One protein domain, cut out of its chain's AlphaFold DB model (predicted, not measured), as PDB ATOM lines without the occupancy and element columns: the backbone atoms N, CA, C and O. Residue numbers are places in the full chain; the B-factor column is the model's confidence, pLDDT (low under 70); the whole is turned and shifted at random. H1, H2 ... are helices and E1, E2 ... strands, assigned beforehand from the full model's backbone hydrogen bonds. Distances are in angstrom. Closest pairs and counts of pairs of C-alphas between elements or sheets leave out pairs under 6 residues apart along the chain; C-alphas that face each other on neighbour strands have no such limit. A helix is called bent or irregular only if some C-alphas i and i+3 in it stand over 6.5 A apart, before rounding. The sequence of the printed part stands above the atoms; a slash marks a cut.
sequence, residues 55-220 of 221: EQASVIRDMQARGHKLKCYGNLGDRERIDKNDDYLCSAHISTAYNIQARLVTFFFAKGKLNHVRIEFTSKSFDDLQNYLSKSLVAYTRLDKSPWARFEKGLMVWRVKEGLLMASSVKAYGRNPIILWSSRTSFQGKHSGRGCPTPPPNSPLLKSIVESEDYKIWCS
ATOM      1  N   GLU A  55     212.723 198.572 314.623       97.25
ATOM      2  CA  GLU A  55     213.308 197.714 315.649       97.25
ATOM      3  C   GLU A  55     213.152 198.354 317.032       97.25
ATOM      4  O   GLU A  55     213.469 199.533 317.231       97.25
ATOM      5  N   GLN A  56     212.700 197.560 318.000       96.75
ATOM      6  CA  GLN A  56     212.427 197.984 319.371       96.75
ATOM      7  C   GLN A  56     213.625 198.707 319.983       96.75
ATOM      8  O   GLN A  56     213.479 199.785 320.560       96.75
ATOM      9  N   ALA A  57     214.826 198.150 319.807       96.88
ATOM     10  CA  ALA A  57     216.056 198.746 320.312       96.88
ATOM     11  C   ALA A  57     216.312 200.144 319.724       96.88
ATOM     12  O   ALA A  57     216.773 201.032 320.440       96.88
ATOM     13  N   SER A  58     215.971 200.372 318.449       97.25
ATOM     14  CA  SER A  58     216.132 201.688 317.828       97.25
ATOM     15  C   SER A  58     215.136 202.693 318.389       97.25
ATOM     16  O   SER A  58     215.546 203.783 318.765       97.25
ATOM     17  N   VAL A  59     213.858 202.324 318.521       96.75
ATOM     18  CA  VAL A  59     212.835 203.215 319.097       96.75
ATOM     19  C   VAL A  59     213.212 203.625 320.520       96.75
ATOM     20  O   VAL A  59     213.159 204.806 320.860       96.75
ATOM     21  N   ILE A  60     213.646 202.666 321.344       96.94
ATOM     22  CA  ILE A  60     214.073 202.930 322.724       96.94
ATOM     23  C   ILE A  60     215.263 203.894 322.747       96.94
ATOM     24  O   ILE A  60     215.224 204.899 323.461       96.94
ATOM     25  N   ARG A  61     216.294 203.617 321.943       97.31
ATOM     26  CA  ARG A  61     217.501 204.444 321.858       97.31
ATOM     27  C   ARG A  61     217.190 205.864 321.386       97.31
ATOM     28  O   ARG A  61     217.669 206.813 321.997       97.31
ATOM     29  N   ASP A  62     216.372 206.017 320.349       96.06
ATOM     30  CA  ASP A  62     216.015 207.325 319.791       96.06
ATOM     31  C   ASP A  62     215.254 208.174 320.820       96.06
ATOM     32  O   ASP A  62     215.518 209.366 320.981       96.06
ATOM     33  N   MET A  63     214.339 207.554 321.568       96.00
ATOM     34  CA  MET A  63     213.588 208.227 322.628       96.00
ATOM     35  C   MET A  63     214.482 208.634 323.804       96.00
ATOM     36  O   MET A  63     214.364 209.752 324.308       96.00
ATOM     37  N   GLN A  64     215.404 207.768 324.224       96.00
ATOM     38  CA  GLN A  64     216.377 208.096 325.269       96.00
ATOM     39  C   GLN A  64     217.325 209.219 324.835       96.00
ATOM     40  O   GLN A  64     217.589 210.124 325.624       96.00
ATOM     41  N   ALA A  65     217.776 209.216 323.577       95.94
ATOM     42  CA  ALA A  65     218.620 210.272 323.015       95.94
ATOM     43  C   ALA A  65     217.917 211.641 322.995       95.94
ATOM     44  O   ALA A  65     218.566 212.671 323.150       95.94
ATOM     45  N   ARG A  66     216.583 211.658 322.878       94.56
ATOM     46  CA  ARG A  66     215.744 212.866 323.005       94.56
ATOM     47  C   ARG A  66     215.419 213.238 324.461       94.56
ATOM     48  O   ARG A  66     214.638 214.151 324.706       94.56
ATOM     49  N   GLY A  67     216.002 212.540 325.436       94.38
ATOM     50  CA  GLY A  67     215.857 212.824 326.866       94.38
ATOM     51  C   GLY A  67     214.636 212.184 327.532       94.38
ATOM     52  O   GLY A  67     214.353 212.476 328.697       94.38
ATOM     53  N   HIS A  68     213.893 211.315 326.839       94.94
ATOM     54  CA  HIS A  68     212.727 210.664 327.433       94.94
ATOM     55  C   HIS A  68     213.136 209.533 328.381       94.94
ATOM     56  O   HIS A  68     213.924 208.646 328.046       94.94
ATOM     57  N   LYS A  69     212.526 209.517 329.569       94.25
ATOM     58  CA  LYS A  69     212.686 208.443 330.556       94.25
ATOM     59  C   LYS A  69     211.641 207.359 330.312       94.25
ATOM     60  O   LYS A  69     210.504 207.481 330.768       94.25
ATOM     61  N   LEU A  70     212.030 206.318 329.580       95.00
ATOM     62  CA  LEU A  70     211.151 205.196 329.261       95.00
ATOM     63  C   LEU A  70     210.992 204.234 330.445       95.00
ATOM     64  O   LEU A  70     211.960 203.876 331.113       95.00
ATOM     65  N   LYS A  71     209.760 203.771 330.649       95.56
ATOM     66  CA  LYS A  71     209.416 202.607 331.469       95.56
ATOM     67  C   LYS A  71     208.968 201.493 330.543       95.56
ATOM     68  O   LYS A  71     207.948 201.650 329.872       95.56
ATOM     69  N   CYS A  72     209.722 200.405 330.513       95.62
ATOM     70  CA  CYS A  72     209.479 199.293 329.610       95.62
ATOM     71  C   CYS A  72     209.284 197.985 330.371       95.62
ATOM     72  O   CYS A  72     209.969 197.754 331.366       95.62
ATOM     73  N   TYR A  73     208.379 197.142 329.890       93.88
ATOM     74  CA  TYR A  73     208.186 195.786 330.392       93.88
ATOM     75  C   TYR A  73     207.500 194.910 329.339       93.88
ATOM     76  O   TYR A  73     206.830 195.410 328.434       93.88
ATOM     77  N   GLY A  74     207.702 193.599 329.464       93.25
ATOM     78  CA  GLY A  74     207.018 192.580 328.669       93.25
ATOM     79  C   GLY A  74     206.009 191.792 329.496       93.25
ATOM     80  O   GLY A  74     205.704 192.166 330.628       93.25
ATOM     81  N   ASN A  75     205.533 190.676 328.940       87.69
ATOM     82  CA  ASN A  75     204.508 189.821 329.557       87.69
ATOM     83  C   ASN A  75     203.206 190.589 329.845       87.69
ATOM     84  O   ASN A  75     202.670 190.568 330.951       87.69
ATOM     85  N   LEU A  76     202.733 191.301 328.823       81.75
ATOM     86  CA  LEU A  76     201.553 192.155 328.905       81.75
ATOM     87  C   LEU A  76     200.299 191.320 329.185       81.75
ATOM     88  O   LEU A  76     200.069 190.310 328.515       81.75
ATOM     89  N   GLY A  77     199.455 191.754 330.114       73.69
ATOM     90  CA  GLY A  77     198.120 191.193 330.297       73.69
ATOM     91  C   GLY A  77     197.144 191.649 329.206       73.69
ATOM     92  O   GLY A  77     197.373 192.639 328.513       73.69
ATOM     93  N   ASP A  78     195.998 190.976 329.084       73.50
ATOM     94  CA  ASP A  78     195.001 191.251 328.029       73.50
ATOM     95  C   ASP A  78     194.498 192.703 327.990       73.50
ATOM     96  O   ASP A  78     194.093 193.198 326.943       73.50
ATOM     97  N   ARG A  79     194.494 193.392 329.138       70.62
ATOM     98  CA  ARG A  79     194.052 194.795 329.255       70.62
ATOM     99  C   ARG A  79     195.136 195.809 328.899       70.62
ATOM    100  O   ARG A  79     194.830 196.989 328.752       70.62
ATOM    101  N   GLU A  80     196.385 195.368 328.830       70.88
ATOM    102  CA  GLU A  80     197.542 196.212 328.533       70.88
ATOM    103  C   GLU A  80     197.871 196.188 327.041       70.88
ATOM    104  O   GLU A  80     198.462 197.136 326.537       70.88
ATOM    105  N   ARG A  81     197.461 195.134 326.333       76.25
ATOM    106  CA  ARG A  81     197.699 194.940 324.901       76.25
ATOM    107  C   ARG A  81     196.735 195.744 324.028       76.25
ATOM    108  O   ARG A  81     195.555 195.888 324.358       76.25
ATOM    109  N   ILE A  82     197.227 196.206 322.879       78.81
ATOM    110  CA  ILE A  82     196.388 196.742 321.797       78.81
ATOM    111  C   ILE A  82     196.037 195.632 320.809       78.81
ATOM    112  O   ILE A  82     194.899 195.572 320.354       78.81
ATOM    113  N   ASP A  83     196.974 194.731 320.531       79.19
ATOM    114  CA  ASP A  83     196.766 193.500 319.778       79.19
ATOM    115  C   ASP A  83     197.277 192.285 320.566       79.19
ATOM    116  O   ASP A  83     198.191 192.372 321.384       79.19
ATOM    117  N   LYS A  84     196.708 191.104 320.305       79.38
ATOM    118  CA  LYS A  84     197.114 189.862 320.984       79.38
ATOM    119  C   LYS A  84     198.600 189.525 320.802       79.38
ATOM    120  O   LYS A  84     199.151 188.819 321.646       79.38
ATOM    121  N   ASN A  85     199.215 189.983 319.711       83.88
ATOM    122  CA  ASN A  85     200.617 189.743 319.399       83.88
ATOM    123  C   ASN A  85     201.564 190.740 320.079       83.88
ATOM    124  O   ASN A  85     202.771 190.514 320.025       83.88
ATOM    125  N   ASP A  86     201.048 191.803 320.706       83.31
ATOM    126  CA  ASP A  86     201.880 192.718 321.480       83.31
ATOM    127  C   ASP A  86     202.461 191.976 322.688       83.31
ATOM    128  O   ASP A  86     201.732 191.445 323.533       83.31
ATOM    129  N   ASP A  87     203.787 191.932 322.765       91.06
ATOM    130  CA  ASP A  87     204.538 191.190 323.779       91.06
ATOM    131  C   ASP A  87     205.370 192.100 324.690       91.06
ATOM    132  O   ASP A  87     205.797 191.676 325.773       91.06
ATOM    133  N   TYR A  88     205.547 193.361 324.292       94.88
ATOM    134  CA  TYR A  88     206.374 194.327 324.994       94.88
ATOM    135  C   TYR A  88     205.831 195.747 324.843       94.88
ATOM    136  O   TYR A  88     205.333 196.126 323.783       94.88
ATOM    137  N   LEU A  89     205.952 196.567 325.889       93.44
ATOM    138  CA  LEU A  89     205.618 197.986 325.808       93.44
ATOM    139  C   LEU A  89     206.663 198.865 326.476       93.44
ATOM    140  O   LEU A  89     207.306 198.478 327.450       93.44
ATOM    141  N   CYS A  90     206.789 200.085 325.965       96.06
ATOM    142  CA  CYS A  90     207.542 201.168 326.579       96.06
ATOM    143  C   CYS A  90     206.668 202.413 326.660       96.06
ATOM    144  O   CYS A  90     206.029 202.783 325.682       96.06
ATOM    145  N   SER A  91     206.682 203.111 327.791       95.31
ATOM    146  CA  SER A  91     205.954 204.370 327.961       95.31
ATOM    147  C   SER A  91     206.847 205.471 328.517       95.31
ATOM    148  O   SER A  91     207.767 205.207 329.290       95.31
ATOM    149  N   ALA A  92     206.576 206.715 328.134       94.81
ATOM    150  CA  ALA A  92     207.229 207.895 328.687       94.81
ATOM    151  C   ALA A  92     206.211 209.009 328.921       94.81
ATOM    152  O   ALA A  92     205.313 209.237 328.104       94.81
ATOM    153  N   HIS A  93     206.383 209.730 330.028       93.81
ATOM    154  CA  HIS A  93     205.690 210.996 330.231       93.81
ATOM    155  C   HIS A  93     206.260 212.059 329.294       93.81
ATOM    156  O   HIS A  93     207.471 212.113 329.069       93.81
ATOM    157  N   ILE A  94     205.360 212.879 328.757       94.50
ATOM    158  CA  ILE A  94     205.654 213.953 327.807       94.50
ATOM    159  C   ILE A  94     204.845 215.193 328.186       94.50
ATOM    160  O   ILE A  94     203.730 215.070 328.701       94.50
ATOM    161  N   SER A  95     205.394 216.375 327.929       93.00
ATOM    162  CA  SER A  95     204.738 217.666 328.180       93.00
ATOM    163  C   SER A  95     203.724 217.994 327.091       93.00
ATOM    164  O   SER A  95     202.560 218.304 327.371       93.00
ATOM    165  N   THR A  96     204.155 217.887 325.838       94.19
ATOM    166  CA  THR A  96     203.323 218.128 324.662       94.19
ATOM    167  C   THR A  96     203.560 217.071 323.593       94.19
ATOM    168  O   THR A  96     204.593 216.402 323.573       94.19
ATOM    169  N   ALA A  97     202.582 216.914 322.708       95.12
ATOM    170  CA  ALA A  97     202.745 216.280 321.412       95.12
ATOM    171  C   ALA A  97     202.182 217.236 320.362       95.12
ATOM    172  O   ALA A  97     201.045 217.685 320.497       95.12
ATOM    173  N   TYR A  98     202.971 217.581 319.345       92.94
ATOM    174  CA  TYR A  98     202.538 218.501 318.276       92.94
ATOM    175  C   TYR A  98     202.118 219.890 318.790       92.94
ATOM    176  O   TYR A  98     201.167 220.482 318.286       92.94
ATOM    177  N   ASN A  99     202.803 220.396 319.823       92.81
ATOM    178  CA  ASN A  99     202.454 221.625 320.554       92.81
ATOM    179  C   ASN A  99     201.086 221.586 321.264       92.81
ATOM    180  O   ASN A  99     200.586 222.614 321.715       92.81
ATOM    181  N   ILE A 100     200.488 220.403 321.406       94.62
ATOM    182  CA  ILE A 100     199.249 220.182 322.150       94.62
ATOM    183  C   ILE A 100     199.604 219.531 323.481       94.62
ATOM    184  O   ILE A 100     200.422 218.611 323.527       94.62
ATOM    185  N   GLN A 101     198.982 219.968 324.579       93.12
ATOM    186  CA  GLN A 101     199.257 219.371 325.886       93.12
ATOM    187  C   GLN A 101     198.968 217.865 325.880       93.12
ATOM    188  O   GLN A 101     197.842 217.412 325.647       93.12
ATOM    189  N   ALA A 102     199.997 217.096 326.211       93.00
ATOM    190  CA  ALA A 102     199.938 215.650 326.288       93.00
ATOM    191  C   ALA A 102     200.366 215.164 327.669       93.00
ATOM    192  O   ALA A 102     200.655 215.969 328.558       93.00
ATOM    193  N   ARG A 103     200.298 213.849 327.887       89.69
ATOM    194  CA  ARG A 103     200.707 213.250 329.165       89.69
ATOM    195  C   ARG A 103     201.523 211.981 329.060       89.69
ATOM    196  O   ARG A 103     202.297 211.692 329.975       89.69
ATOM    197  N   LEU A 104     201.319 211.211 328.000       89.81
ATOM    198  CA  LEU A 104     201.934 209.905 327.865       89.81
ATOM    199  C   LEU A 104     202.038 209.537 326.392       89.81
ATOM    200  O   LEU A 104     201.057 209.650 325.660       89.81
ATOM    201  N   VAL A 105     203.204 209.046 325.995       95.56
ATOM    202  CA  VAL A 105     203.369 208.256 324.776       95.56
ATOM    203  C   VAL A 105     203.683 206.822 325.178       95.56
ATOM    204  O   VAL A 105     204.474 206.591 326.093       95.56
ATOM    205  N   THR A 106     203.031 205.866 324.525       95.06
ATOM    206  CA  THR A 106     203.238 204.431 324.726       95.06
ATOM    207  C   THR A 106     203.492 203.762 323.386       95.06
ATOM    208  O   THR A 106     202.721 203.932 322.445       95.06
ATOM    209  N   PHE A 107     204.570 202.996 323.321       96.56
ATOM    210  CA  PHE A 107     204.981 202.186 322.188       96.56
ATOM    211  C   PHE A 107     204.697 200.730 322.525       96.56
ATOM    212  O   PHE A 107     205.144 200.254 323.570       96.56
ATOM    213  N   PHE A 108     203.976 200.043 321.648       94.06
ATOM    214  CA  PHE A 108     203.712 198.614 321.749       94.06
ATOM    215  C   PHE A 108     204.499 197.902 320.666       94.06
ATOM    216  O   PHE A 108     204.520 198.344 319.513       94.06
ATOM    217  N   PHE A 109     205.152 196.817 321.049       95.19
ATOM    218  CA  PHE A 109     205.983 196.019 320.171       95.19
ATOM    219  C   PHE A 109     205.427 194.605 320.083       95.19
ATOM    220  O   PHE A 109     204.886 194.076 321.055       95.19
ATOM    221  N   ALA A 110     205.600 194.012 318.909       92.00
ATOM    222  CA  ALA A 110     205.338 192.610 318.650       92.00
ATOM    223  C   ALA A 110     206.585 192.019 317.992       92.00
ATOM    224  O   ALA A 110     207.046 192.524 316.964       92.00
ATOM    225  N   LYS A 111     207.157 190.959 318.578       91.75
ATOM    226  CA  LYS A 111     208.358 190.285 318.051       91.75
ATOM    227  C   LYS A 111     209.524 191.247 317.792       91.75
ATOM    228  O   LYS A 111     210.212 191.145 316.779       91.75
ATOM    229  N   GLY A 112     209.719 192.207 318.696       93.94
ATOM    230  CA  GLY A 112     210.810 193.179 318.619       93.94
ATOM    231  C   GLY A 112     210.610 194.314 317.611       93.94
ATOM    232  O   GLY A 112     211.531 195.103 317.425       93.94
ATOM    233  N   LYS A 113     209.430 194.455 316.993       96.12
ATOM    234  CA  LYS A 113     209.117 195.563 316.077       96.12
ATOM    235  C   LYS A 113     207.987 196.434 316.592       96.12
ATOM    236  O   LYS A 113     207.044 195.934 317.198       96.12
ATOM    237  N   LEU A 114     208.091 197.739 316.347       95.94
ATOM    238  CA  LEU A 114     207.062 198.711 316.700       95.94
ATOM    239  C   LEU A 114     205.771 198.392 315.951       95.94
ATOM    240  O   LEU A 114     205.743 198.426 314.723       95.94
ATOM    241  N   ASN A 115     204.718 198.112 316.709       92.12
ATOM    242  CA  ASN A 115     203.437 197.654 316.196       92.12
ATOM    243  C   ASN A 115     202.339 198.705 316.402       92.12
ATOM    244  O   ASN A 115     201.554 198.970 315.494       92.12
ATOM    245  N   HIS A 116     202.337 199.373 317.563       92.94
ATOM    246  CA  HIS A 116     201.409 200.466 317.849       92.94
ATOM    247  C   HIS A 116     202.083 201.637 318.566       92.94
ATOM    248  O   HIS A 116     203.006 201.458 319.364       92.94
ATOM    249  N   VAL A 117     201.559 202.841 318.337       95.62
ATOM    250  CA  VAL A 117     201.908 204.046 319.099       95.62
ATOM    251  C   VAL A 117     200.631 204.687 319.615       95.62
ATOM    252  O   VAL A 117     199.754 205.063 318.842       95.62
ATOM    253  N   ARG A 118     200.528 204.835 320.932       93.81
ATOM    254  CA  ARG A 118     199.419 205.508 321.606       93.81
ATOM    255  C   ARG A 118     199.922 206.793 322.235       93.81
ATOM    256  O   ARG A 118     200.810 206.747 323.083       93.81
ATOM    257  N   ILE A 119     199.307 207.920 321.893       94.38
ATOM    258  CA  ILE A 119     199.532 209.183 322.603       94.38
ATOM    259  C   ILE A 119     198.260 209.565 323.334       94.38
ATOM    260  O   ILE A 119     197.177 209.626 322.752       94.38
ATOM    261  N   GLU A 120     198.408 209.833 324.624       90.94
ATOM    262  CA  GLU A 120     197.345 210.322 325.481       90.94
ATOM    263  C   GLU A 120     197.520 211.818 325.717       90.94
ATOM    264  O   GLU A 120     198.555 212.275 326.218       90.94
ATOM    265  N   PHE A 121     196.477 212.568 325.386       91.19
ATOM    266  CA  PHE A 121     196.415 214.010 325.548       91.19
ATOM    267  C   PHE A 121     195.791 214.386 326.890       91.19
ATOM    268  O   PHE A 121     195.246 213.543 327.603       91.19
ATOM    269  N   THR A 122     195.860 215.659 327.273       88.38
ATOM    270  CA  THR A 122     195.099 216.112 328.447       88.38
ATOM    271  C   THR A 122     193.615 216.240 328.119       88.38
ATOM    272  O   THR A 122     193.246 216.503 326.977       88.38
ATOM    273  N   SER A 123     192.743 216.129 329.121       81.88
ATOM    274  CA  SER A 123     191.287 216.265 328.947       81.88
ATOM    275  C   SER A 123     190.848 217.581 328.288       81.88
ATOM    276  O   SER A 123     189.810 217.627 327.631       81.88
ATOM    277  N   LYS A 124     191.642 218.651 328.430       86.19
ATOM    278  CA  LYS A 124     191.368 219.966 327.830       86.19
ATOM    279  C   LYS A 124     191.799 220.070 326.366       86.19
ATOM    280  O   LYS A 124     191.346 220.969 325.676       86.19
ATOM    281  N   SER A 125     192.618 219.140 325.889       91.69
ATOM    282  CA  SER A 125     193.269 219.199 324.577       91.69
ATOM    283  C   SER A 125     192.448 218.611 323.433       91.69
ATOM    284  O   SER A 125     192.969 218.468 322.332       91.69
ATOM    285  N   PHE A 126     191.189 218.227 323.674       92.19
ATOM    286  CA  PHE A 126     190.361 217.608 322.639       92.19
ATOM    287  C   PHE A 126     190.219 218.512 321.408       92.19
ATOM    288  O   PHE A 126     190.502 218.067 320.302       92.19
ATOM    289  N   ASP A 127     189.826 219.772 321.603       94.12
ATOM    290  CA  ASP A 127     189.525 220.688 320.497       94.12
ATOM    291  C   ASP A 127     190.795 221.022 319.685       94.12
ATOM    292  O   ASP A 127     190.778 220.985 318.453       94.12
ATOM    293  N   ASP A 128     191.929 221.220 320.367       95.50
ATOM    294  CA  ASP A 128     193.239 221.421 319.732       95.50
ATOM    295  C   ASP A 128     193.675 220.196 318.916       95.50
ATOM    296  O   ASP A 128     194.157 220.331 317.789       95.50
ATOM    297  N   LEU A 129     193.460 218.992 319.459       94.50
ATOM    298  CA  LEU A 129     193.761 217.742 318.769       94.50
ATOM    299  C   LEU A 129     192.900 217.567 317.516       94.50
ATOM    300  O   LEU A 129     193.430 217.213 316.466       94.50
ATOM    301  N   GLN A 130     191.594 217.835 317.592       94.19
ATOM    302  CA  GLN A 130     190.715 217.773 316.418       94.19
ATOM    303  C   GLN A 130     191.175 218.744 315.325       94.19
ATOM    304  O   GLN A 130     191.274 218.362 314.157       94.19
ATOM    305  N   ASN A 131     191.507 219.981 315.707       94.88
ATOM    306  CA  ASN A 131     192.011 221.000 314.791       94.88
ATOM    307  C   ASN A 131     193.313 220.540 314.115       94.88
ATOM    308  O   ASN A 131     193.414 220.589 312.887       94.88
ATOM    309  N   TYR A 132     194.270 220.022 314.889       94.81
ATOM    310  CA  TYR A 132     195.516 219.466 314.360       94.81
ATOM    311  C   TYR A 132     195.258 218.326 313.373       94.81
ATOM    312  O   TYR A 132     195.691 218.409 312.228       94.81
ATOM    313  N   LEU A 133     194.487 217.306 313.764       93.44
ATOM    314  CA  LEU A 133     194.213 216.149 312.905       93.44
ATOM    315  C   LEU A 133     193.501 216.551 311.607       93.44
ATOM    316  O   LEU A 133     193.822 216.026 310.543       93.44
ATOM    317  N   SER A 134     192.569 217.506 311.669       91.19
ATOM    318  CA  SER A 134     191.847 217.990 310.486       91.19
ATOM    319  C   SER A 134     192.755 218.681 309.462       91.19
ATOM    320  O   SER A 134     192.490 218.604 308.264       91.19
ATOM    321  N   LYS A 135     193.835 219.322 309.927       92.19
ATOM    322  CA  LYS A 135     194.812 220.022 309.085       92.19
ATOM    323  C   LYS A 135     195.917 219.086 308.620       92.19
ATOM    324  O   LYS A 135     196.168 218.973 307.426       92.19
ATOM    325  N   SER A 136     196.558 218.399 309.560       91.12
ATOM    326  CA  SER A 136     197.732 217.566 309.302       91.12
ATOM    327  C   SER A 136     197.410 216.325 308.483       91.12
ATOM    328  O   SER A 136     198.280 215.833 307.777       91.12
ATOM    329  N   LEU A 137     196.168 215.834 308.540       91.50
ATOM    330  CA  LEU A 137     195.771 214.614 307.841       91.50
ATOM    331  C   LEU A 137     194.777 214.856 306.708       91.50
ATOM    332  O   LEU A 137     194.096 213.926 306.280       91.50
ATOM    333  N   VAL A 138     194.689 216.093 306.214       90.69
ATOM    334  CA  VAL A 138     193.755 216.470 305.143       90.69
ATOM    335  C   VAL A 138     193.985 215.674 303.853       90.69
ATOM    336  O   VAL A 138     193.033 215.365 303.142       90.69
ATOM    337  N   ALA A 139     195.237 215.298 303.577       89.25
ATOM    338  CA  ALA A 139     195.622 214.529 302.396       89.25
ATOM    339  C   ALA A 139     195.344 213.020 302.525       89.25
ATOM    340  O   ALA A 139     195.403 212.301 301.529       89.25
ATOM    341  N   TYR A 140     195.055 212.525 303.732       88.69
ATOM    342  CA  TYR A 140     194.839 211.103 303.980       88.69
ATOM    343  C   TYR A 140     193.354 210.744 303.940       88.69
ATOM    344  O   TYR A 140     192.497 211.433 304.498       88.69
ATOM    345  N   THR A 141     193.045 209.606 303.322       86.69
ATOM    346  CA  THR A 141     191.672 209.108 303.201       86.69
ATOM    347  C   THR A 141     191.080 208.770 304.568       86.69
ATOM    348  O   THR A 141     191.642 207.975 305.327       86.69
ATOM    349  N   ARG A 142     189.898 209.331 304.847       86.44
ATOM    350  CA  ARG A 142     189.063 209.006 306.011       86.44
ATOM    351  C   ARG A 142     188.276 207.728 305.757       86.44
ATOM    352  O   ARG A 142     187.290 207.748 305.026       86.44
ATOM    353  N   LEU A 143     188.694 206.633 306.381       82.81
ATOM    354  CA  LEU A 143     188.023 205.341 306.263       82.81
ATOM    355  C   LEU A 143     186.678 205.331 306.994       82.81
ATOM    356  O   LEU A 143     185.752 204.675 306.537       82.81
ATOM    357  N   ASP A 144     186.535 206.090 308.083       80.75
ATOM    358  CA  ASP A 144     185.281 206.198 308.844       80.75
ATOM    359  C   ASP A 144     184.149 206.916 308.098       80.75
ATOM    360  O   ASP A 144     182.993 206.816 308.500       80.75
ATOM    361  N   LYS A 145     184.467 207.612 307.002       83.50
ATOM    362  CA  LYS A 145     183.478 208.274 306.142       83.50
ATOM    363  C   LYS A 145     183.008 207.406 304.973       83.50
ATOM    364  O   LYS A 145     182.123 207.834 304.237       83.50
ATOM    365  N   SER A 146     183.599 206.227 304.772       77.94
ATOM    366  CA  SER A 146     183.165 205.309 303.715       77.94
ATOM    367  C   SER A 146     181.731 204.830 304.002       77.94
ATOM    368  O   SER A 146     181.433 204.487 305.147       77.94
ATOM    369  N   PRO A 147     180.834 204.747 303.000       68.56
ATOM    370  CA  PRO A 147     179.504 204.147 303.168       68.56
ATOM    371  C   PRO A 147     179.556 202.706 303.697       68.56
ATOM    372  O   PRO A 147     178.611 202.226 304.316       68.56
ATOM    373  N   TRP A 148     180.683 202.031 303.470       63.84
ATOM    374  CA  TRP A 148     180.937 200.652 303.881       63.84
ATOM    375  C   TRP A 148     181.700 200.554 305.204       63.84
ATOM    376  O   TRP A 148     182.047 199.455 305.637       63.84
ATOM    377  N   ALA A 149     182.001 201.686 305.840       63.50
ATOM    378  CA  ALA A 149     182.764 201.749 307.074       63.50
ATOM    379  C   ALA A 149     182.032 201.053 308.226       63.50
ATOM    380  O   ALA A 149     180.895 201.384 308.556       63.50
ATOM    381  N   ARG A 150     182.720 200.125 308.897       66.81
ATOM    382  CA  ARG A 150     182.210 199.434 310.092       66.81
ATOM    383  C   ARG A 150     183.068 199.701 311.320       66.81
ATOM    384  O   ARG A 150     183.452 198.780 312.034       66.81
ATOM    385  N   PHE A 151     183.412 200.966 311.523       68.38
ATOM    386  CA  PHE A 151     184.097 201.407 312.734       68.38
ATOM    387  C   PHE A 151     183.083 201.727 313.829       68.38
ATOM    388  O   PHE A 151     181.927 202.062 313.550       68.38
ATOM    389  N   GLU A 152     183.525 201.646 315.083       66.12
ATOM    390  CA  GLU A 152     182.721 202.098 316.211       66.12
ATOM    391  C   GLU A 152     182.295 203.557 316.006       66.12
ATOM    392  O   GLU A 152     183.085 204.418 315.596       66.12
ATOM    393  N   LYS A 153     181.026 203.847 316.307       68.62
ATOM    394  CA  LYS A 153     180.529 205.221 316.296       68.62
ATOM    395  C   LYS A 153     181.375 206.055 317.252       68.62
ATOM    396  O   LYS A 153     181.572 205.675 318.400       68.62
ATOM    397  N   GLY A 154     181.827 207.218 316.797       75.25
ATOM    398  CA  GLY A 154     182.683 208.074 317.615       75.25
ATOM    399  C   GLY A 154     184.181 207.929 317.330       75.25
ATOM    400  O   GLY A 154     184.977 208.516 318.063       75.25
ATOM    401  N   LEU A 155     184.578 207.183 316.293       80.56
ATOM    402  CA  LEU A 155     185.963 207.089 315.831       80.56
ATOM    403  C   LEU A 155     186.174 207.814 314.502       80.56
ATOM    404  O   LEU A 155     185.339 207.779 313.603       80.56
ATOM    405  N   MET A 156     187.334 208.445 314.384       87.31
ATOM    406  CA  MET A 156     187.910 208.913 313.132       87.31
ATOM    407  C   MET A 156     189.066 208.000 312.773       87.31
ATOM    408  O   MET A 156     189.897 207.706 313.636       87.31
ATOM    409  N   VAL A 157     189.128 207.578 311.515       87.31
ATOM    410  CA  VAL A 157     190.124 206.615 311.057       87.31
ATOM    411  C   VAL A 157     190.725 207.102 309.749       87.31
ATOM    412  O   VAL A 157     190.024 207.247 308.749       87.31
ATOM    413  N   TRP A 158     192.032 207.334 309.746       89.62
ATOM    414  CA  TRP A 158     192.792 207.707 308.559       89.62
ATOM    415  C   TRP A 158     193.671 206.553 308.107       89.62
ATOM    416  O   TRP A 158     194.342 205.914 308.921       89.62
ATOM    417  N   ARG A 159     193.723 206.339 306.792       87.44
ATOM    418  CA  ARG A 159     194.775 205.535 306.172       87.44
ATOM    419  C   ARG A 159     196.017 206.403 306.005       87.44
ATOM    420  O   ARG A 159     196.020 207.269 305.136       87.44
ATOM    421  N   VAL A 160     197.044 206.161 306.815       89.25
ATOM    422  CA  VAL A 160     198.352 206.828 306.711       89.25
ATOM    423  C   VAL A 160     199.356 205.925 305.987       89.25
ATOM    424  O   VAL A 160     199.017 204.805 305.602       89.25
ATOM    425  N   LYS A 161     200.579 206.414 305.751       88.44
ATOM    426  CA  LYS A 161     201.558 205.755 304.875       88.44
ATOM    427  C   LYS A 161     201.836 204.292 305.252       88.44
ATOM    428  O   LYS A 161     201.675 203.413 304.411       88.44
ATOM    429  N   GLU A 162     202.187 204.036 306.511       88.56
ATOM    430  CA  GLU A 162     202.600 202.706 306.996       88.56
ATOM    431  C   GLU A 162     201.592 202.078 307.976       88.56
ATOM    432  O   GLU A 162     201.939 201.205 308.775       88.56
ATOM    433  N   GLY A 163     200.331 202.525 307.962       88.44
ATOM    434  CA  GLY A 163     199.352 202.035 308.930       88.44
ATOM    435  C   GLY A 163     198.025 202.782 308.961       88.44
ATOM    436  O   GLY A 163     197.631 203.461 308.011       88.44
ATOM    437  N   LEU A 164     197.331 202.649 310.088       87.94
ATOM    438  CA  LEU A 164     196.095 203.366 310.386       87.94
ATOM    439  C   LEU A 164     196.306 204.292 311.572       87.94
ATOM    440  O   LEU A 164     196.893 203.887 312.573       87.94
ATOM    441  N   LEU A 165     195.766 205.504 311.478       91.81
ATOM    442  CA  LEU A 165     195.647 206.403 312.615       91.81
ATOM    443  C   LEU A 165     194.186 206.489 313.046       91.81
ATOM    444  O   LEU A 165     193.304 206.753 312.231       91.81
ATOM    445  N   MET A 166     193.938 206.289 314.334       89.88
ATOM    446  CA  MET A 166     192.618 206.325 314.948       89.88
ATOM    447  C   MET A 166     192.577 207.386 316.043       89.88
ATOM    448  O   MET A 166     193.518 207.519 316.823       89.88
ATOM    449  N   ALA A 167     191.473 208.124 316.125       90.00
ATOM    450  CA  ALA A 167     191.219 209.084 317.196       90.00
ATOM    451  C   ALA A 167     189.721 209.173 317.499       90.00
ATOM    452  O   ALA A 167     188.888 208.859 316.652       90.00
ATOM    453  N   SER A 168     189.354 209.637 318.691       84.94
ATOM    454  CA  SER A 168     187.947 209.890 319.021       84.94
ATOM    455  C   SER A 168     187.405 211.090 318.237       84.94
ATOM    456  O   SER A 168     188.049 212.137 318.201       84.94
ATOM    457  N   SER A 169     186.209 210.969 317.658       84.31
ATOM    458  CA  SER A 169     185.493 212.062 316.981       84.31
ATOM    459  C   SER A 169     184.626 212.902 317.923       84.31
ATOM    460  O   SER A 169     184.162 213.971 317.536       84.31
ATOM    461  N   VAL A 170     184.412 212.445 319.163       82.50
ATOM    462  CA  VAL A 170     183.547 213.111 320.148       82.50
ATOM    463  C   VAL A 170     184.294 213.350 321.454       82.50
ATOM    464  O   VAL A 170     185.019 212.483 321.948       82.50
ATOM    465  N   LYS A 171     184.079 214.532 322.037       82.75
ATOM    466  CA  LYS A 171     184.607 214.909 323.347       82.75
ATOM    467  C   LYS A 171     183.875 214.133 324.442       82.75
ATOM    468  O   LYS A 171     182.668 214.284 324.611       82.75
ATOM    469  N   ALA A 172     184.609 213.335 325.209       75.81
ATOM    470  CA  ALA A 172     184.065 212.598 326.346       75.81
ATOM    471  C   ALA A 172     184.501 213.247 327.668       75.81
ATOM    472  O   ALA A 172     185.693 213.334 327.969       75.81
ATOM    473  N   TYR A 173     183.537 213.688 328.481       71.50
ATOM    474  CA  TYR A 173     183.821 214.264 329.797       71.50
ATOM    475  C   TYR A 173     184.518 213.243 330.706       71.50
ATOM    476  O   TYR A 173     184.108 212.087 330.800       71.50
ATOM    477  N   GLY A 174     185.599 213.671 331.362       66.56
ATOM    478  CA  GLY A 174     186.386 212.819 332.261       66.56
ATOM    479  C   GLY A 174     187.281 211.788 331.563       66.56
ATOM    480  O   GLY A 174     187.969 211.035 332.250       66.56
ATOM    481  N   ARG A 175     187.321 211.754 330.222       73.25
ATOM    482  CA  ARG A 175     188.255 210.923 329.454       73.25
ATOM    483  C   ARG A 175     189.275 211.795 328.733       73.25
ATOM    484  O   ARG A 175     188.979 212.900 328.286       73.25
ATOM    485  N   ASN A 176     190.491 211.280 328.631       81.19
ATOM    486  CA  ASN A 176     191.558 211.935 327.893       81.19
ATOM    487  C   ASN A 176     191.432 211.613 326.396       81.19
ATOM    488  O   ASN A 176     191.138 210.461 326.066       81.19
ATOM    489  N   PRO A 177     191.658 212.586 325.494       88.00
ATOM    490  CA  PRO A 177     191.761 212.314 324.069       88.00
ATOM    491  C   PRO A 177     192.961 211.408 323.806       88.00
ATOM    492  O   PRO A 177     194.002 211.536 324.454       88.00
ATOM    493  N   ILE A 178     192.821 210.503 322.845       89.19
ATOM    494  CA  ILE A 178     193.871 209.565 322.464       89.19
ATOM    495  C   ILE A 178     193.977 209.559 320.945       89.19
ATOM    496  O   ILE A 178     192.956 209.601 320.255       89.19
ATOM    497  N   ILE A 179     195.207 209.460 320.447       92.38
ATOM    498  CA  ILE A 179     195.458 208.925 319.109       92.38
ATOM    499  C   ILE A 179     196.132 207.564 319.240       92.38
ATOM    500  O   ILE A 179     196.941 207.342 320.147       92.38
ATOM    501  N   LEU A 180     195.791 206.668 318.327       93.00
ATOM    502  CA  LEU A 180     196.388 205.351 318.199       93.00
ATOM    503  C   LEU A 180     196.821 205.158 316.752       93.00
ATOM    504  O   LEU A 180     195.984 205.156 315.852       93.00
ATOM    505  N   TRP A 181     198.117 204.986 316.543       94.12
ATOM    506  CA  TRP A 181     198.650 204.461 315.298       94.12
ATOM    507  C   TRP A 181     198.857 202.955 315.416       94.12
ATOM    508  O   TRP A 181     199.358 202.479 316.438       94.12
ATOM    509  N   SER A 182     198.509 202.230 314.361       89.81
ATOM    510  CA  SER A 182     198.728 200.791 314.227       89.81
ATOM    511  C   SER A 182     199.412 200.494 312.901       89.81
ATOM    512  O   SER A 182     198.954 200.971 311.857       89.81
ATOM    513  N   SER A 183     200.474 199.691 312.944       89.25
ATOM    514  CA  SER A 183     201.249 199.281 311.774       89.25
ATOM    515  C   SER A 183     200.396 198.508 310.769       89.25
ATOM    516  O   SER A 183     199.385 197.890 311.116       89.25
ATOM    517  N   ARG A 184     200.836 198.471 309.509       83.62
ATOM    518  CA  ARG A 184     200.222 197.610 308.491       83.62
ATOM    519  C   ARG A 184     200.262 196.123 308.886       83.62
ATOM    520  O   ARG A 184     199.280 195.404 308.715       83.62
ATOM    521  N   THR A 185     201.360 195.648 309.458       79.00
ATOM    522  CA  THR A 185     201.510 194.233 309.831       79.00
ATOM    523  C   THR A 185     200.619 193.815 310.998       79.00
ATOM    524  O   THR A 185     200.196 192.661 311.029       79.00
ATOM    525  N   SER A 186     200.228 194.742 311.884       71.69
ATOM    526  CA  SER A 186     199.257 194.468 312.958       71.69
ATOM    527  C   SER A 186     197.913 193.951 312.430       71.69
ATOM    528  O   SER A 186     197.195 193.232 313.122       71.69
ATOM    529  N   PHE A 187     197.593 194.264 311.171       64.25
ATOM    530  CA  PHE A 187     196.356 193.866 310.510       64.25
ATOM    531  C   PHE A 187     196.506 192.634 309.594       64.25
ATOM    532  O   PHE A 187     195.522 192.155 309.029       64.25
ATOM    533  N   GLN A 188     197.719 192.093 309.434       55.22
ATOM    534  CA  GLN A 188     197.997 190.948 308.565       55.22
ATOM    535  C   GLN A 188     197.961 189.639 309.373       55.22
ATOM    536  O   GLN A 188     198.931 189.226 310.007       55.22
ATOM    537  N   GLY A 189     196.807 188.966 309.377       46.44
ATOM    538  CA  GLY A 189     196.646 187.643 309.987       46.44
ATOM    539  C   GLY A 189     197.360 186.523 309.210       46.44
ATOM    540  O   GLY A 189     197.502 186.577 307.993       46.44
ATOM    541  N   LYS A 190     197.750 185.447 309.910       39.09
ATOM    542  CA  LYS A 190     198.479 184.262 309.391       39.09
ATOM    543  C   LYS A 190     197.670 183.354 308.434       39.09
ATOM    544  O   LYS A 190     198.129 182.266 308.097       39.09
ATOM    545  N   HIS A 191     196.479 183.780 308.012       37.91
ATOM    546  CA  HIS A 191     195.631 183.074 307.053       37.91
ATOM    547  C   HIS A 191     195.337 183.984 305.861       37.91
ATOM    548  O   HIS A 191     194.379 184.759 305.863       37.91
ATOM    549  N   SER A 192     196.161 183.850 304.824       36.31
ATOM    550  CA  SER A 192     195.877 184.314 303.469       36.31
ATOM    551  C   SER A 192     194.581 183.655 302.981       36.31
ATOM    552  O   SER A 192     194.574 182.518 302.521       36.31
ATOM    553  N   GLY A 193     193.454 184.346 303.163       37.25
ATOM    554  CA  GLY A 193     192.156 183.939 302.618       37.25
ATOM    555  C   GLY A 193     190.955 184.008 303.562       37.25
ATOM    556  O   GLY A 193     189.840 183.850 303.081       37.25
ATOM    557  N   ARG A 194     191.120 184.244 304.870       36.00
ATOM    558  CA  ARG A 194     190.005 184.471 305.817       36.00
ATOM    559  C   ARG A 194     190.588 184.832 307.184       36.00
ATOM    560  O   ARG A 194     191.080 183.951 307.882       36.00
ATOM    561  N   GLY A 195     190.538 186.099 307.585       34.69
ATOM    562  CA  GLY A 195     190.904 186.468 308.957       34.69
ATOM    563  C   GLY A 195     191.593 187.814 309.078       34.69
ATOM    564  O   GLY A 195     192.777 187.889 309.388       34.69
ATOM    565  N   CYS A 196     190.819 188.867 308.867       36.78
ATOM    566  CA  CYS A 196     191.121 190.197 309.369       36.78
ATOM    567  C   CYS A 196     191.170 190.156 310.910       36.78
ATOM    568  O   CYS A 196     190.231 189.617 311.505       36.78
ATOM    569  N   PRO A 197     192.210 190.672 311.582       43.62
ATOM    570  CA  PRO A 197     192.261 190.678 313.037       43.62
ATOM    571  C   PRO A 197     191.189 191.597 313.631       43.62
ATOM    572  O   PRO A 197     191.098 192.784 313.322       43.62
ATOM    573  N   THR A 198     190.380 191.012 314.509       38.69
ATOM    574  CA  THR A 198     189.500 191.699 315.457       38.69
ATOM    575  C   THR A 198     190.336 192.393 316.538       38.69
ATOM    576  O   THR A 198     191.195 191.725 317.122       38.69
ATOM    577  N   PRO A 199     190.059 193.662 316.888       35.59
ATOM    578  CA  PRO A 199     190.656 194.299 318.059       35.59
ATOM    579  C   PRO A 199     190.260 193.526 319.330       35.59
ATOM    580  O   PRO A 199     189.177 192.929 319.374       35.59
ATOM    581  N   PRO A 200     191.112 193.505 320.370       34.34
ATOM    582  CA  PRO A 200     190.868 192.727 321.571       34.34
ATOM    583  C   PRO A 200     189.593 193.203 322.287       34.34
ATOM    584  O   PRO A 200     189.335 194.406 322.372       34.34
ATOM    585  N   PRO A 201     188.808 192.276 322.865       36.25
ATOM    586  CA  PRO A 201     187.461 192.537 323.383       36.25
ATOM    587  C   PRO A 201     187.376 193.529 324.560       36.25
ATOM    588  O   PRO A 201     186.268 193.871 324.973       36.25
ATOM    589  N   ASN A 202     188.507 194.005 325.096       36.94
ATOM    590  CA  ASN A 202     188.580 194.716 326.375       36.94
ATOM    591  C   ASN A 202     189.346 196.053 326.361       36.94
ATOM    592  O   ASN A 202     189.644 196.573 327.437       36.94
ATOM    593  N   SER A 203     189.621 196.663 325.201       36.12
ATOM    594  CA  SER A 203     190.023 198.079 325.181       36.12
ATOM    595  C   SER A 203     188.791 198.954 325.484       36.12
ATOM    596  O   SER A 203     187.850 198.936 324.690       36.12
ATOM    597  N   PRO A 204     188.742 199.742 326.584       36.62
ATOM    598  CA  PRO A 204     187.530 200.457 327.027       36.62
ATOM    599  C   PRO A 204     187.026 201.585 326.093       36.62
ATOM    600  O   PRO A 204     186.179 202.393 326.494       36.62
ATOM    601  N   LEU A 205     187.561 201.668 324.872       43.38
ATOM    602  CA  LEU A 205     187.262 202.672 323.851       43.38
ATOM    603  C   LEU A 205     187.189 202.125 322.411       43.38
ATOM    604  O   LEU A 205     187.037 202.939 321.509       43.38
ATOM    605  N   LEU A 206     187.335 200.813 322.177       41.47
ATOM    606  CA  LEU A 206     187.395 200.240 320.822       41.47
ATOM    607  C   LEU A 206     186.701 198.867 320.775       41.47
ATOM    608  O   LEU A 206     187.350 197.821 320.798       41.47
ATOM    609  N   LYS A 207     185.368 198.862 320.716       35.78
ATOM    610  CA  LYS A 207     184.574 197.685 320.342       35.78
ATOM    611  C   LYS A 207     184.264 197.717 318.843       35.78
ATOM    612  O   LYS A 207     183.582 198.608 318.358       35.78
ATOM    613  N   SER A 208     184.660 196.632 318.170       37.75
ATOM    614  CA  SER A 208     184.222 196.195 316.832       37.75
ATOM    615  C   SER A 208     184.822 196.939 315.628       37.75
ATOM    616  O   SER A 208     184.188 197.801 315.030       37.75
ATOM    617  N   ILE A 209     186.017 196.506 315.211       47.59
ATOM    618  CA  ILE A 209     186.564 196.701 313.857       47.59
ATOM    619  C   ILE A 209     186.512 195.340 313.156       47.59
ATOM    620  O   ILE A 209     187.439 194.569 313.351       47.59
ATOM    621  N   VAL A 210     185.466 195.028 312.384       42.69
ATOM    622  CA  VAL A 210     185.513 194.074 311.252       42.69
ATOM    623  C   VAL A 210     184.313 194.368 310.341       42.69
ATOM    624  O   VAL A 210     183.210 194.579 310.831       42.69
ATOM    625  N   GLU A 211     184.538 194.322 309.023       39.59
ATOM    626  CA  GLU A 211     183.549 194.193 307.928       39.59
ATOM    627  C   GLU A 211     183.325 195.404 306.987       39.59
ATOM    628  O   GLU A 211     182.231 195.544 306.439       39.59
ATOM    629  N   SER A 212     184.333 196.232 306.677       41.22
ATOM    630  CA  SER A 212     184.264 197.071 305.456       41.22
ATOM    631  C   SER A 212     184.884 196.370 304.236       41.22
ATOM    632  O   SER A 212     185.867 195.638 304.362       41.22
ATOM    633  N   GLU A 213     184.321 196.572 303.040       41.88
ATOM    634  CA  GLU A 213     184.894 196.065 301.777       41.88
ATOM    635  C   GLU A 213     186.255 196.708 301.462       41.88
ATOM    636  O   GLU A 213     187.163 196.019 300.998       41.88
ATOM    637  N   ASP A 214     186.457 197.968 301.859       42.09
ATOM    638  CA  ASP A 214     187.753 198.656 301.780       42.09
ATOM    639  C   ASP A 214     188.841 197.962 302.625       42.09
ATOM    640  O   ASP A 214     190.013 197.937 302.246       42.09
ATOM    641  N   TYR A 215     188.461 197.344 303.753       41.47
ATOM    642  CA  TYR A 215     189.370 196.554 304.590       41.47
ATOM    643  C   TYR A 215     189.785 195.250 303.888       41.47
ATOM    644  O   TYR A 215     190.939 194.835 303.977       41.47
ATOM    645  N   LYS A 216     188.871 194.608 303.146       39.81
ATOM    646  CA  LYS A 216     189.167 193.373 302.397       39.81
ATOM    647  C   LYS A 216     190.136 193.618 301.238       39.81
ATOM    648  O   LYS A 216     191.035 192.807 301.042       39.81
ATOM    649  N   ILE A 217     189.994 194.743 300.530       40.94
ATOM    650  CA  ILE A 217     190.885 195.141 299.423       40.94
ATOM    651  C   ILE A 217     192.334 195.321 299.907       40.94
ATOM    652  O   ILE A 217     193.288 195.035 299.186       40.94
ATOM    653  N   TRP A 218     192.518 195.752 301.152       39.47
ATOM    654  CA  TRP A 218     193.836 195.966 301.737       39.47
ATOM    655  C   TRP A 218     194.525 194.671 302.203       39.47
ATOM    656  O   TRP A 218     195.750 194.610 302.215       39.47
ATOM    657  N   CYS A 219     193.770 193.614 302.528       37.34
ATOM    658  CA  CYS A 219     194.320 192.287 302.840       37.34
ATOM    659  C   CYS A 219     194.747 191.482 301.597       37.34
ATOM    660  O   CYS A 219     195.350 190.420 301.744       37.34
ATOM    661  N   SER A 220     194.408 191.954 300.394       33.81
ATOM    662  CA  SER A 220     194.779 191.340 299.111       33.81
ATOM    663  C   SER A 220     195.935 192.042 298.382       33.81
ATOM    664  O   SER A 220     196.298 191.608 297.291       33.81
TER     665      SER A 220
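What this domain is: This is residues 55 to 220 of the 221 residues of an uncharacterized protein of Pseudomonas sp. M30-35 (UniProt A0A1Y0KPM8). The domain is built on one twisted antiparallel sheet of seven strands, with helices H1 and H2 on one face; H1 runs along the strands E2 and E3, and the sheet curls round H2. Beyond the last strand, E7, a long stretch with no named element, residues 184 to 212, loops on to the short helix H3, which is off the sheet. The printed part has 166 residues with three named helices and seven named strands, in the order H1 E1 E2 E3 E4 H2 E5 E6 E7 H3, and the sheet's order is E1 E2 E3 E4 E7 E6 E5. The class is mixed, helices and strands, with under half of the residues in named elements. The whole is compact, with a radius of gyration of the C-alphas of 15.9 A and spans of 43 by 36 by 29 A.

How they stand to each other: H1, residues 56 to 65, is on the sheet at a height over the sheet of 9.7 A. It lies over E3, residues 100 to 110, and only just over E2, residues 88 to 93, on which 3 of its C-alphas fall. On the local plane H1 and E3 stand at 15 degrees, along the strands. The closest C-alphas of H1 and E4, residues 113 to 121, are those of Gln 56 and Lys 113, 5.3 A apart. E1, residues 71 to 74, is an edge strand and forms a hairpin with E2, with N 71 and O 91 2.8 A apart. E2 and E3 form a hairpin, with N 107 and O 90 at 2.8 A. E3 bends by 67 degrees at residue 103 and forms a hairpin with E4, with N 106 and O 118 at 2.8 A. E1 to E4 make a meander, each strand the antiparallel neighbour of the one before. H2, residues 123 to 136, is on the same face as H1; its closest C-alphas to E3 are those of Ser 125 and Gln 101, 6.1 A apart. H2 is irregular: C-alphas 124 and 127 are 7.6 A apart. E5, residues 155 to 160, is the other edge strand; E5, E6, residues 163 to 168, and E7, residues 178 to 183, make a second meander. N 158 and O 165 are 2.9 A apart between E5 and E6, and N 166 and O 180 are 2.8 A apart between E6 and E7. E7 and E4 are antiparallel neighbours at 169 degrees, with N 181 and O 117 at 2.8 A. H3, residues 213 to 218, is not on the sheet and is apart from H1 and H2. In H1 and H3 every O i to N i+4 pair is within hydrogen-bond range; in H2 it is 8 of 10.

Where its parts are: H1 begins at C-alpha 56, (212.427, 197.984, 319.371), and is 14.2 A long. E1 measures 10.7 A and E2 17.5 A; E3, the longest strand, measures 28.5 A and E4 24.3 A. H2, the longest helix, begins at C-alpha 123, (191.287, 216.265, 328.947), and measures 20.7 A. E5, E6 and E7 measure 15.4 A, 17.1 A and 16.6 A. H3 measures 8.9 A and ends at C-alpha 218, (193.836, 195.966, 301.737).

The domain as a whole: The two C-alphas farthest apart are those of Gly 67 and Gly 193, 44.5 A. The printed part has no cut. The long links are E1 to E2, with 13 residues, H2 to E5, with 18, and E7 to H3, with 29. The mean pLDDT of the printed part is 78.3; residues 147 to 153, residue 174 and residues 187 to 220 are under 70, and H3 has a mean of 41.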